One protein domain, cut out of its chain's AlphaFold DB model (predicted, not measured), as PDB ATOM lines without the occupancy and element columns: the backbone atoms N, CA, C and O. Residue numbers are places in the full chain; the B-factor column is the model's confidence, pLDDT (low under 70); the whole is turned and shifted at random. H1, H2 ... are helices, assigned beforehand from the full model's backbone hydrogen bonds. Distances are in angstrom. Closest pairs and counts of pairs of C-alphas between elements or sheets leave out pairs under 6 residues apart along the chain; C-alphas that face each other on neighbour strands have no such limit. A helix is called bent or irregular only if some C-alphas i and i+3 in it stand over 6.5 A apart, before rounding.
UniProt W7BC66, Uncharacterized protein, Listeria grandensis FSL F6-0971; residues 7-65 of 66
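AT A GLANCE: This is residues 7 to 65 of the 66 residues of an uncharacterized protein of Listeria grandensis FSL F6-0971 (UniProt W7BC66). Two longer helices, H2 and H4, run opposite ways one over the other at a slant, with H1 set across one end of the pair and H3 packed on H4 towards the other end. H4 is the backbone of the picture, the one helix that meets each of the other three, while H1 and H3 stay apart at opposite ends. The printed part has 59 residues with four named helices in the order H1, H2, H3, H4 and no named strand, and its class is all helix. It is compact, with a radius of gyration of the C-alphas of 11.6 A, and its C-alphas span 32 by 23 by 19 A.

IN THESE COORDINATES: H1 covers residues 7 to 18, 16.6 A from first to last C-alpha, and begins with C-alpha 7 at (-30.370, 37.758, 32.706). H2 covers residues 20 to 32, 19.2 A long, and begins with C-alpha 20 at (-42.346, 47.642, 45.269). It is irregular, but only just: C-alphas 28 and 31 are 6.7 A apart. H3 covers residues 34 to 42 and is 12.2 A long. H4, residues 47 to 63, is the longest at 24.9 A and ends with C-alpha 63 at (-37.650, 35.893, 41.593). It is irregular too, with C-alphas 48 and 51 7.1 A apart.

HOW THE PARTS SIT: H4 is the hub, touching three helices. H1 touches it with residues 11 to 16 alone, and H4 touches H1 with residues 59 to 63 alone; their closest C-alphas, those of Ile 12 and Ser 63, are 5.7 A apart, and their lines are about perpendicular at 82 degrees. H2 touches H4 at a steep tilt of 43 degrees, opposite ways, with the C-alphas of Pro 31 and Pro 51 closest at 4.6 A. H3 touches H4, which meets it with residues 47 to 54 alone, at a steep tilt of 62 degrees, opposite ways; the closest C-alphas, those of Met 36 and Ala 54, are 6.3 A apart. The helix packing is mostly crossed, these three pairs having no shallow tilt among them. H1 and H2 are close but not clearly touching, with the C-alphas of Ile 16 and Tyr 23 closest at 5.6 A. H2 and H3 are also close but not clearly touching, with the C-alphas of Pro 31 and Ile 37 closest at 7.2 A. H1 and H3 are apart. In H1 and H3 every O i to N i+4 pair is within hydrogen-bond range; in H2 it is 7 of 9 and in H4 11 of 13.

THE WHOLE: The two C-alphas farthest apart, those of Lys 18 and Gly 44, are 32.8 A from each other. The printed part has no cut, and its three links, H1 to H2, H2 to H3 and H3 to H4, are tight. The mean pLDDT of the printed part is 85.8; residue 8 and residues 64 to 65 are under 70.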
ATOM      1  N   ASP A   7     -28.958  38.153  32.806       72.94
ATOM      2  CA  ASP A   7     -30.370  37.758  32.706       72.94
ATOM      3  C   ASP A   7     -31.043  37.597  34.080       72.94
ATOM      4  O   ASP A   7     -32.177  38.027  34.288       72.94
ATOM      5  N   ALA A   8     -30.339  37.004  35.049       69.56
ATOM      6  CA  ALA A   8     -30.867  36.817  36.397       69.56
ATOM      7  C   ALA A   8     -30.986  38.156  37.134       69.56
ATOM      8  O   ALA A   8     -31.944  38.370  37.873       69.56
ATOM      9  N   LEU A   9     -30.043  39.074  36.904       73.25
ATOM     10  CA  LEU A   9     -30.098  40.418  37.470       73.25
ATOM     11  C   LEU A   9     -31.277  41.217  36.897       73.25
ATOM     12  O   LEU A   9     -32.000  41.861  37.656       73.25
ATOM     13  N   SER A  10     -31.514  41.130  35.585       78.94
ATOM     14  CA  SER A  10     -32.656  41.772  34.927       78.94
ATOM     15  C   SER A  10     -33.998  41.275  35.464       78.94
ATOM     16  O   SER A  10     -34.855  42.095  35.781       78.94
ATOM     17  N   VAL A  11     -34.172  39.961  35.652       75.00
ATOM     18  CA  VAL A  11     -35.415  39.392  36.211       75.00
ATOM     19  C   VAL A  11     -35.665  39.878  37.642       75.00
ATOM     20  O   VAL A  11     -36.789  40.240  37.984       75.00
ATOM     21  N   ILE A  12     -34.619  39.935  38.472       72.44
ATOM     22  CA  ILE A  12     -34.734  40.442  39.847       72.44
ATOM     23  C   ILE A  12     -35.187  41.904  39.844       72.44
ATOM     24  O   ILE A  12     -36.100  42.261  40.587       72.44
ATOM     25  N   LEU A  13     -34.585  42.743  38.998       75.75
ATOM     26  CA  LEU A  13     -34.944  44.159  38.899       75.75
ATOM     27  C   LEU A  13     -36.370  44.358  38.371       75.75
ATOM     28  O   LEU A  13     -37.121  45.135  38.955       75.75
ATOM     29  N   GLU A  14     -36.783  43.616  37.340       79.38
ATOM     30  CA  GLU A  14     -38.157  43.681  36.826       79.38
ATOM     31  C   GLU A  14     -39.196  43.274  37.879       79.38
ATOM     32  O   GLU A  14     -40.266  43.880  37.967       79.38
ATOM     33  N   ASN A  15     -38.910  42.249  38.682       74.62
ATOM     34  CA  ASN A  15     -39.820  41.804  39.737       74.62
ATOM     35  C   ASN A  15     -39.901  42.820  40.885       74.62
ATOM     36  O   ASN A  15     -40.988  43.065  41.407       74.62
ATOM     37  N   ILE A  16     -38.784  43.473  41.222       74.00
ATOM     38  CA  ILE A  16     -38.750  44.590  42.178       74.00
ATOM     39  C   ILE A  16     -39.583  45.779  41.679       74.00
ATOM     40  O   ILE A  16     -40.297  46.403  42.464       74.00
ATOM     41  N   GLU A  17     -39.516  46.102  40.385       75.75
ATOM     42  CA  GLU A  17     -40.318  47.180  39.793       75.75
ATOM     43  C   GLU A  17     -41.819  46.863  39.791       75.75
ATOM     44  O   GLU A  17     -42.637  47.759  40.018       75.75
ATOM     45  N   LYS A  18     -42.187  45.596  39.566       80.62
ATOM     46  CA  LYS A  18     -43.582  45.130  39.574       80.62
ATOM     47  C   LYS A  18     -44.183  45.105  40.979       80.62
ATOM     48  O   LYS A  18     -45.370  45.397  41.116       80.62
ATOM     49  N   ASP A  19     -43.385  44.788  42.000       84.81
ATOM     50  CA  ASP A  19     -43.843  44.676  43.386       84.81
ATOM     51  C   ASP A  19     -42.921  45.419  44.365       84.81
ATOM     52  O   ASP A  19     -42.093  44.863  45.095       84.81
ATOM     53  N   LYS A  20     -43.091  46.744  44.384       83.00
ATOM     54  CA  LYS A  20     -42.346  47.642  45.269       83.00
ATOM     55  C   LYS A  20     -42.602  47.359  46.753       83.00
ATOM     56  O   LYS A  20     -41.721  47.609  47.574       83.00
ATOM     57  N   GLU A  21     -43.796  46.892  47.111       85.62
ATOM     58  CA  GLU A  21     -44.139  46.584  48.501       85.62
ATOM     59  C   GLU A  21     -43.367  45.353  48.977       85.62
ATOM     60  O   GLU A  21     -42.727  45.399  50.030       85.62
ATOM     61  N   LEU A  22     -43.313  44.310  48.149       82.81
ATOM     62  CA  LEU A  22     -42.494  43.129  48.394       82.81
ATOM     63  C   LEU A  22     -41.004  43.473  48.490       82.81
ATOM     64  O   LEU A  22     -40.321  42.994  49.392       82.81
ATOM     65  N   TYR A  23     -40.496  44.354  47.625       85.12
ATOM     66  CA  TYR A  23     -39.112  44.823  47.728       85.12
ATOM     67  C   TYR A  23     -38.816  45.499  49.073       85.12
ATOM     68  O   TYR A  23     -37.803  45.196  49.704       85.12
ATOM     69  N   LEU A  24     -39.697  46.391  49.538       88.06
ATOM     70  CA  LEU A  24     -39.524  47.059  50.831       88.06
ATOM     71  C   LEU A  24     -39.534  46.054  51.989       88.06
ATOM     72  O   LEU A  24     -38.695  46.160  52.882       88.06
ATOM     73  N   GLN A  25     -40.412  45.049  51.936       89.12
ATOM     74  CA  GLN A  25     -40.436  43.964  52.918       89.12
ATOM     75  C   GLN A  25     -39.130  43.159  52.913       89.12
ATOM     76  O   GLN A  25     -38.589  42.868  53.975       89.12
ATOM     77  N   ILE A  26     -38.576  42.832  51.740       88.50
ATOM     78  CA  ILE A  26     -37.287  42.130  51.628       88.50
ATOM     79  C   ILE A  26     -36.157  42.956  52.245       88.50
ATOM     80  O   ILE A  26     -35.364  42.425  53.020       88.50
ATOM     81  N   VAL A  27     -36.076  44.244  51.896       89.19
ATOM     82  CA  VAL A  27     -35.038  45.153  52.404       89.19
ATOM     83  C   VAL A  27     -35.092  45.255  53.924       89.19
ATOM     84  O   VAL A  27     -34.049  45.328  54.571       89.19
ATOM     85  N   GLU A  28     -36.294  45.232  54.491       92.44
ATOM     86  CA  GLU A  28     -36.489  45.305  55.930       92.44
ATOM     87  C   GLU A  28     -36.205  43.973  56.647       92.44
ATOM     88  O   GLU A  28     -35.527  43.958  57.676       92.44
ATOM     89  N   GLU A  29     -36.705  42.853  56.124       93.44
ATOM     90  CA  GLU A  29     -36.759  41.583  56.856       93.44
ATOM     91  C   GLU A  29     -35.586  40.646  56.555       93.44
ATOM     92  O   GLU A  29     -35.150  39.901  57.436       93.44
ATOM     93  N   ALA A  30     -35.021  40.681  55.343       91.62
ATOM     94  CA  ALA A  30     -33.919  39.790  54.977       91.62
ATOM     95  C   ALA A  30     -32.670  39.978  55.864       91.62
ATOM     96  O   ALA A  30     -32.132  38.969  56.327       91.62
ATOM     97  N   PRO A  31     -32.234  41.212  56.202       93.69
ATOM     98  CA  PRO A  31     -31.097  41.419  57.104       93.69
ATOM     99  C   PRO A  31     -31.339  40.929  58.539       93.69
ATOM    100  O   PRO A  31     -30.385  40.693  59.273       93.69
ATOM    101  N   LYS A  32     -32.603  40.779  58.954       94.44
ATOM    102  CA  LYS A  32     -32.985  40.294  60.290       94.44
ATOM    103  C   LYS A  32     -33.127  38.766  60.336       94.44
ATOM    104  O   LYS A  32     -33.354  38.195  61.400       94.44
ATOM    105  N   ASN A  33     -33.023  38.085  59.194       94.19
ATOM    106  CA  ASN A  33     -33.239  36.647  59.107       94.19
ATOM    107  C   ASN A  33     -32.027  35.865  59.642       94.19
ATOM    108  O   ASN A  33     -31.043  35.658  58.933       94.19
ATOM    109  N   GLU A  34     -32.127  35.352  60.869       92.12
ATOM    110  CA  GLU A  34     -31.035  34.638  61.551       92.12
ATOM    111  C   GLU A  34     -30.463  33.454  60.757       92.12
ATOM    112  O   GLU A  34     -29.259  33.204  60.791       92.12
ATOM    113  N   LYS A  35     -31.295  32.720  60.006       91.69
ATOM    114  CA  LYS A  35     -30.811  31.596  59.187       91.69
ATOM    115  C   LYS A  35     -29.953  32.087  58.028       91.69
ATOM    116  O   LYS A  35     -28.958  31.446  57.693       91.69
ATOM    117  N   MET A  36     -30.348  33.202  57.423       90.00
ATOM    118  CA  MET A  36     -29.617  33.829  56.330       90.00
ATOM    119  C   MET A  36     -28.294  34.406  56.826       90.00
ATOM    120  O   MET A  36     -27.254  34.116  56.240       90.00
ATOM    121  N   ILE A  37     -28.316  35.116  57.954       92.12
ATOM    122  CA  ILE A  37     -27.114  35.652  58.600       92.12
ATOM    123  C   ILE A  37     -26.144  34.525  58.976       92.12
ATOM    124  O   ILE A  37     -24.990  34.555  58.564       92.12
ATOM    125  N   CYS A  38     -26.624  33.458  59.620       93.56
ATOM    126  CA  CYS A  38     -25.790  32.303  59.965       93.56
ATOM    127  C   CYS A  38     -25.182  31.616  58.725       93.56
ATOM    128  O   CYS A  38     -24.054  31.120  58.762       93.56
ATOM    129  N   ALA A  39     -25.912  31.565  57.606       93.38
ATOM    130  CA  ALA A  39     -25.375  31.039  56.355       93.38
ATOM    131  C   ALA A  39     -24.276  31.949  55.779       93.38
ATOM    132  O   ALA A  39     -23.232  31.448  55.365       93.38
ATOM    133  N   LEU A  40     -24.480  33.269  55.791       93.25
ATOM    134  CA  LEU A  40     -23.507  34.257  55.315       93.25
ATOM    135  C   LEU A  40     -22.230  34.263  56.166       93.25
ATOM    136  O   LEU A  40     -21.130  34.275  55.612       93.25
ATOM    137  N   GLU A  41     -22.358  34.141  57.488       94.94
ATOM    138  CA  GLU A  41     -21.232  33.952  58.413       94.94
ATOM    139  C   GLU A  41     -20.403  32.716  58.055       94.94
ATOM    140  O   GLU A  41     -19.179  32.789  57.937       94.94
ATOM    141  N   LYS A  42     -21.060  31.573  57.815       95.69
ATOM    142  CA  LYS A  42     -20.380  30.328  57.416       95.69
ATOM    143  C   LYS A  42     -19.681  30.434  56.063       95.69
ATOM    144  O   LYS A  42     -18.716  29.710  55.825       95.69
ATOM    145  N   LEU A  43     -20.164  31.310  55.185       93.88
ATOM    146  CA  LEU A  43     -19.549  31.609  53.893       93.88
ATOM    147  C   LEU A  43     -18.404  32.631  53.999       93.88
ATOM    148  O   LEU A  43     -17.768  32.926  52.988       93.88
ATOM    149  N   GLY A  44     -18.112  33.143  55.200       94.44
ATOM    150  CA  GLY A  44     -17.033  34.101  55.440       94.44
ATOM    151  C   GLY A  44     -17.342  35.511  54.940       94.44
ATOM    152  O   GLY A  44     -16.418  36.272  54.654       94.44
ATOM    153  N   VAL A  45     -18.624  35.856  54.796       93.88
ATOM    154  CA  VAL A  45     -19.052  37.210  54.425       93.88
ATOM    155  C   VAL A  45     -18.767  38.157  55.589       93.88
ATOM    156  O   VAL A  45     -19.048  37.831  56.742       93.88
ATOM    157  N   ALA A  46     -18.199  39.329  55.297       93.88
ATOM    158  CA  ALA A  46     -17.956  40.341  56.316       93.88
ATOM    159  C   ALA A  46     -19.286  40.874  56.865       93.88
ATOM    160  O   ALA A  46     -20.229  41.081  56.107       93.88
ATOM    161  N   GLU A  47     -19.351  41.145  58.170       90.56
ATOM    162  CA  GLU A  47     -20.572  41.603  58.854       90.56
ATOM    163  C   GLU A  47     -21.215  42.821  58.170       90.56
ATOM    164  O   GLU A  47     -22.425  42.856  57.959       90.56
ATOM    165  N   ASN A  48     -20.393  43.766  57.709       93.62
ATOM    166  CA  ASN A  48     -20.849  44.966  57.002       93.62
ATOM    167  C   ASN A  48     -21.526  44.676  55.651       93.62
ATOM    168  O   ASN A  48     -22.335  45.481  55.190       93.62
ATOM    169  N   ASP A  49     -21.205  43.542  55.027       92.44
ATOM    170  CA  ASP A  49     -21.738  43.148  53.722       92.44
ATOM    171  C   ASP A  49     -22.966  42.231  53.864       92.44
ATOM    172  O   ASP A  49     -23.748  42.079  52.920       92.44
ATOM    173  N   MET A  50     -23.180  41.623  55.042       93.38
ATOM    174  CA  MET A  50     -24.273  40.670  55.274       93.38
ATOM    175  C   MET A  50     -25.658  41.227  54.929       93.38
ATOM    176  O   MET A  50     -26.400  40.508  54.256       93.38
ATOM    177  N   PRO A  51     -26.032  42.474  55.294       91.44
ATOM    178  CA  PRO A  51     -27.341  43.012  54.931       91.44
ATOM    179  C   PRO A  51     -27.575  43.026  53.418       91.44
ATOM    180  O   PRO A  51     -28.653  42.672  52.948       91.44
ATOM    181  N   GLN A  52     -26.554  43.382  52.638       88.81
ATOM    182  CA  GLN A  52     -26.660  43.499  51.182       88.81
ATOM    183  C   GLN A  52     -26.762  42.120  50.528       88.81
ATOM    184  O   GLN A  52     -27.598  41.907  49.649       88.81
ATOM    185  N   PHE A  53     -25.965  41.157  50.998       90.50
ATOM    186  CA  PHE A  53     -26.066  39.777  50.533       90.50
ATOM    187  C   PHE A  53     -27.388  39.119  50.938       90.50
ATOM    188  O   PHE A  53     -27.947  38.366  50.144       90.50
ATOM    189  N   ALA A  54     -27.922  39.420  52.122       90.75
ATOM    190  CA  ALA A  54     -29.221  38.917  52.552       90.75
ATOM    191  C   ALA A  54     -30.349  39.419  51.635       90.75
ATOM    192  O   ALA A  54     -31.153  38.624  51.147       90.75
ATOM    193  N   ILE A  55     -30.357  40.719  51.321       88.81
ATOM    194  CA  ILE A  55     -31.317  41.325  50.384       88.81
ATOM    195  C   ILE A  55     -31.216  40.676  49.003       88.81
ATOM    196  O   ILE A  55     -32.230  40.301  48.419       88.81
ATOM    197  N   LEU A  56     -29.995  40.493  48.499       86.19
ATOM    198  CA  LEU A  56     -29.755  39.863  47.206       86.19
ATOM    199  C   LEU A  56     -30.274  38.418  47.164       86.19
ATOM    200  O   LEU A  56     -30.987  38.052  46.234       86.19
ATOM    201  N   ILE A  57     -29.949  37.602  48.170       86.62
ATOM    202  CA  ILE A  57     -30.388  36.200  48.247       86.62
ATOM    203  C   ILE A  57     -31.914  36.113  48.328       86.62
ATOM    204  O   ILE A  57     -32.518  35.288  47.644       86.62
ATOM    205  N   ALA A  58     -32.547  36.967  49.133       86.62
ATOM    206  CA  ALA A  58     -33.998  37.015  49.248       86.62
ATOM    207  C   ALA A  58     -34.665  37.458  47.933       86.62
ATOM    208  O   ALA A  58     -35.608  36.809  47.478       86.62
ATOM    209  N   GLY A  59     -34.134  38.497  47.279       84.81
ATOM    210  CA  GLY A  59     -34.597  38.957  45.967       84.81
ATOM    211  C   GLY A  59     -34.457  37.887  44.881       84.81
ATOM    212  O   GLY A  59     -35.377  37.684  44.088       84.81
ATOM    213  N   MET A  60     -33.351  37.135  44.893       82.94
ATOM    214  CA  MET A  60     -33.160  35.969  44.028       82.94
ATOM    215  C   MET A  60     -34.206  34.888  44.307       82.94
ATOM    216  O   MET A  60     -34.872  34.445  43.377       82.94
ATOM    217  N   ALA A  61     -34.375  34.473  45.565       81.19
ATOM    218  CA  ALA A  61     -35.304  33.405  45.938       81.19
ATOM    219  C   ALA A  61     -36.741  33.712  45.498       81.19
ATOM    220  O   ALA A  61     -37.406  32.858  44.924       81.19
ATOM    221  N   ILE A  62     -37.194  34.947  45.710       76.62
ATOM    222  CA  ILE A  62     -38.529  35.393  45.301       76.62
ATOM    223  C   ILE A  62     -38.667  35.412  43.778       76.62
ATOM    224  O   ILE A  62     -39.679  34.957  43.255       76.62
ATOM    225  N   SER A  63     -37.632  35.846  43.059       71.69
ATOM    226  CA  SER A  63     -37.650  35.893  41.593       71.69
ATOM    227  C   SER A  63     -37.681  34.518  40.922       71.69
ATOM    228  O   SER A  63     -38.096  34.432  39.776       71.69
ATOM    229  N   TYR A  64     -37.274  33.445  41.612       68.19
ATOM    230  CA  TYR A  64     -37.437  32.062  41.133       68.19
ATOM    231  C   TYR A  64     -38.855  31.502  41.342       68.19
ATOM    232  O   TYR A  64     -39.167  30.427  40.827       68.19
ATOM    233  N   HIS A  65     -39.688  32.177  42.133       65.19
ATOM    234  CA  HIS A  65     -41.050  31.746  42.456       65.19
ATOM    235  C   HIS A  65     -42.142  32.515  41.692       65.19
ATOM    236  O   HIS A  65     -43.314  32.158  41.827       65.19
TER     237      HIS A  65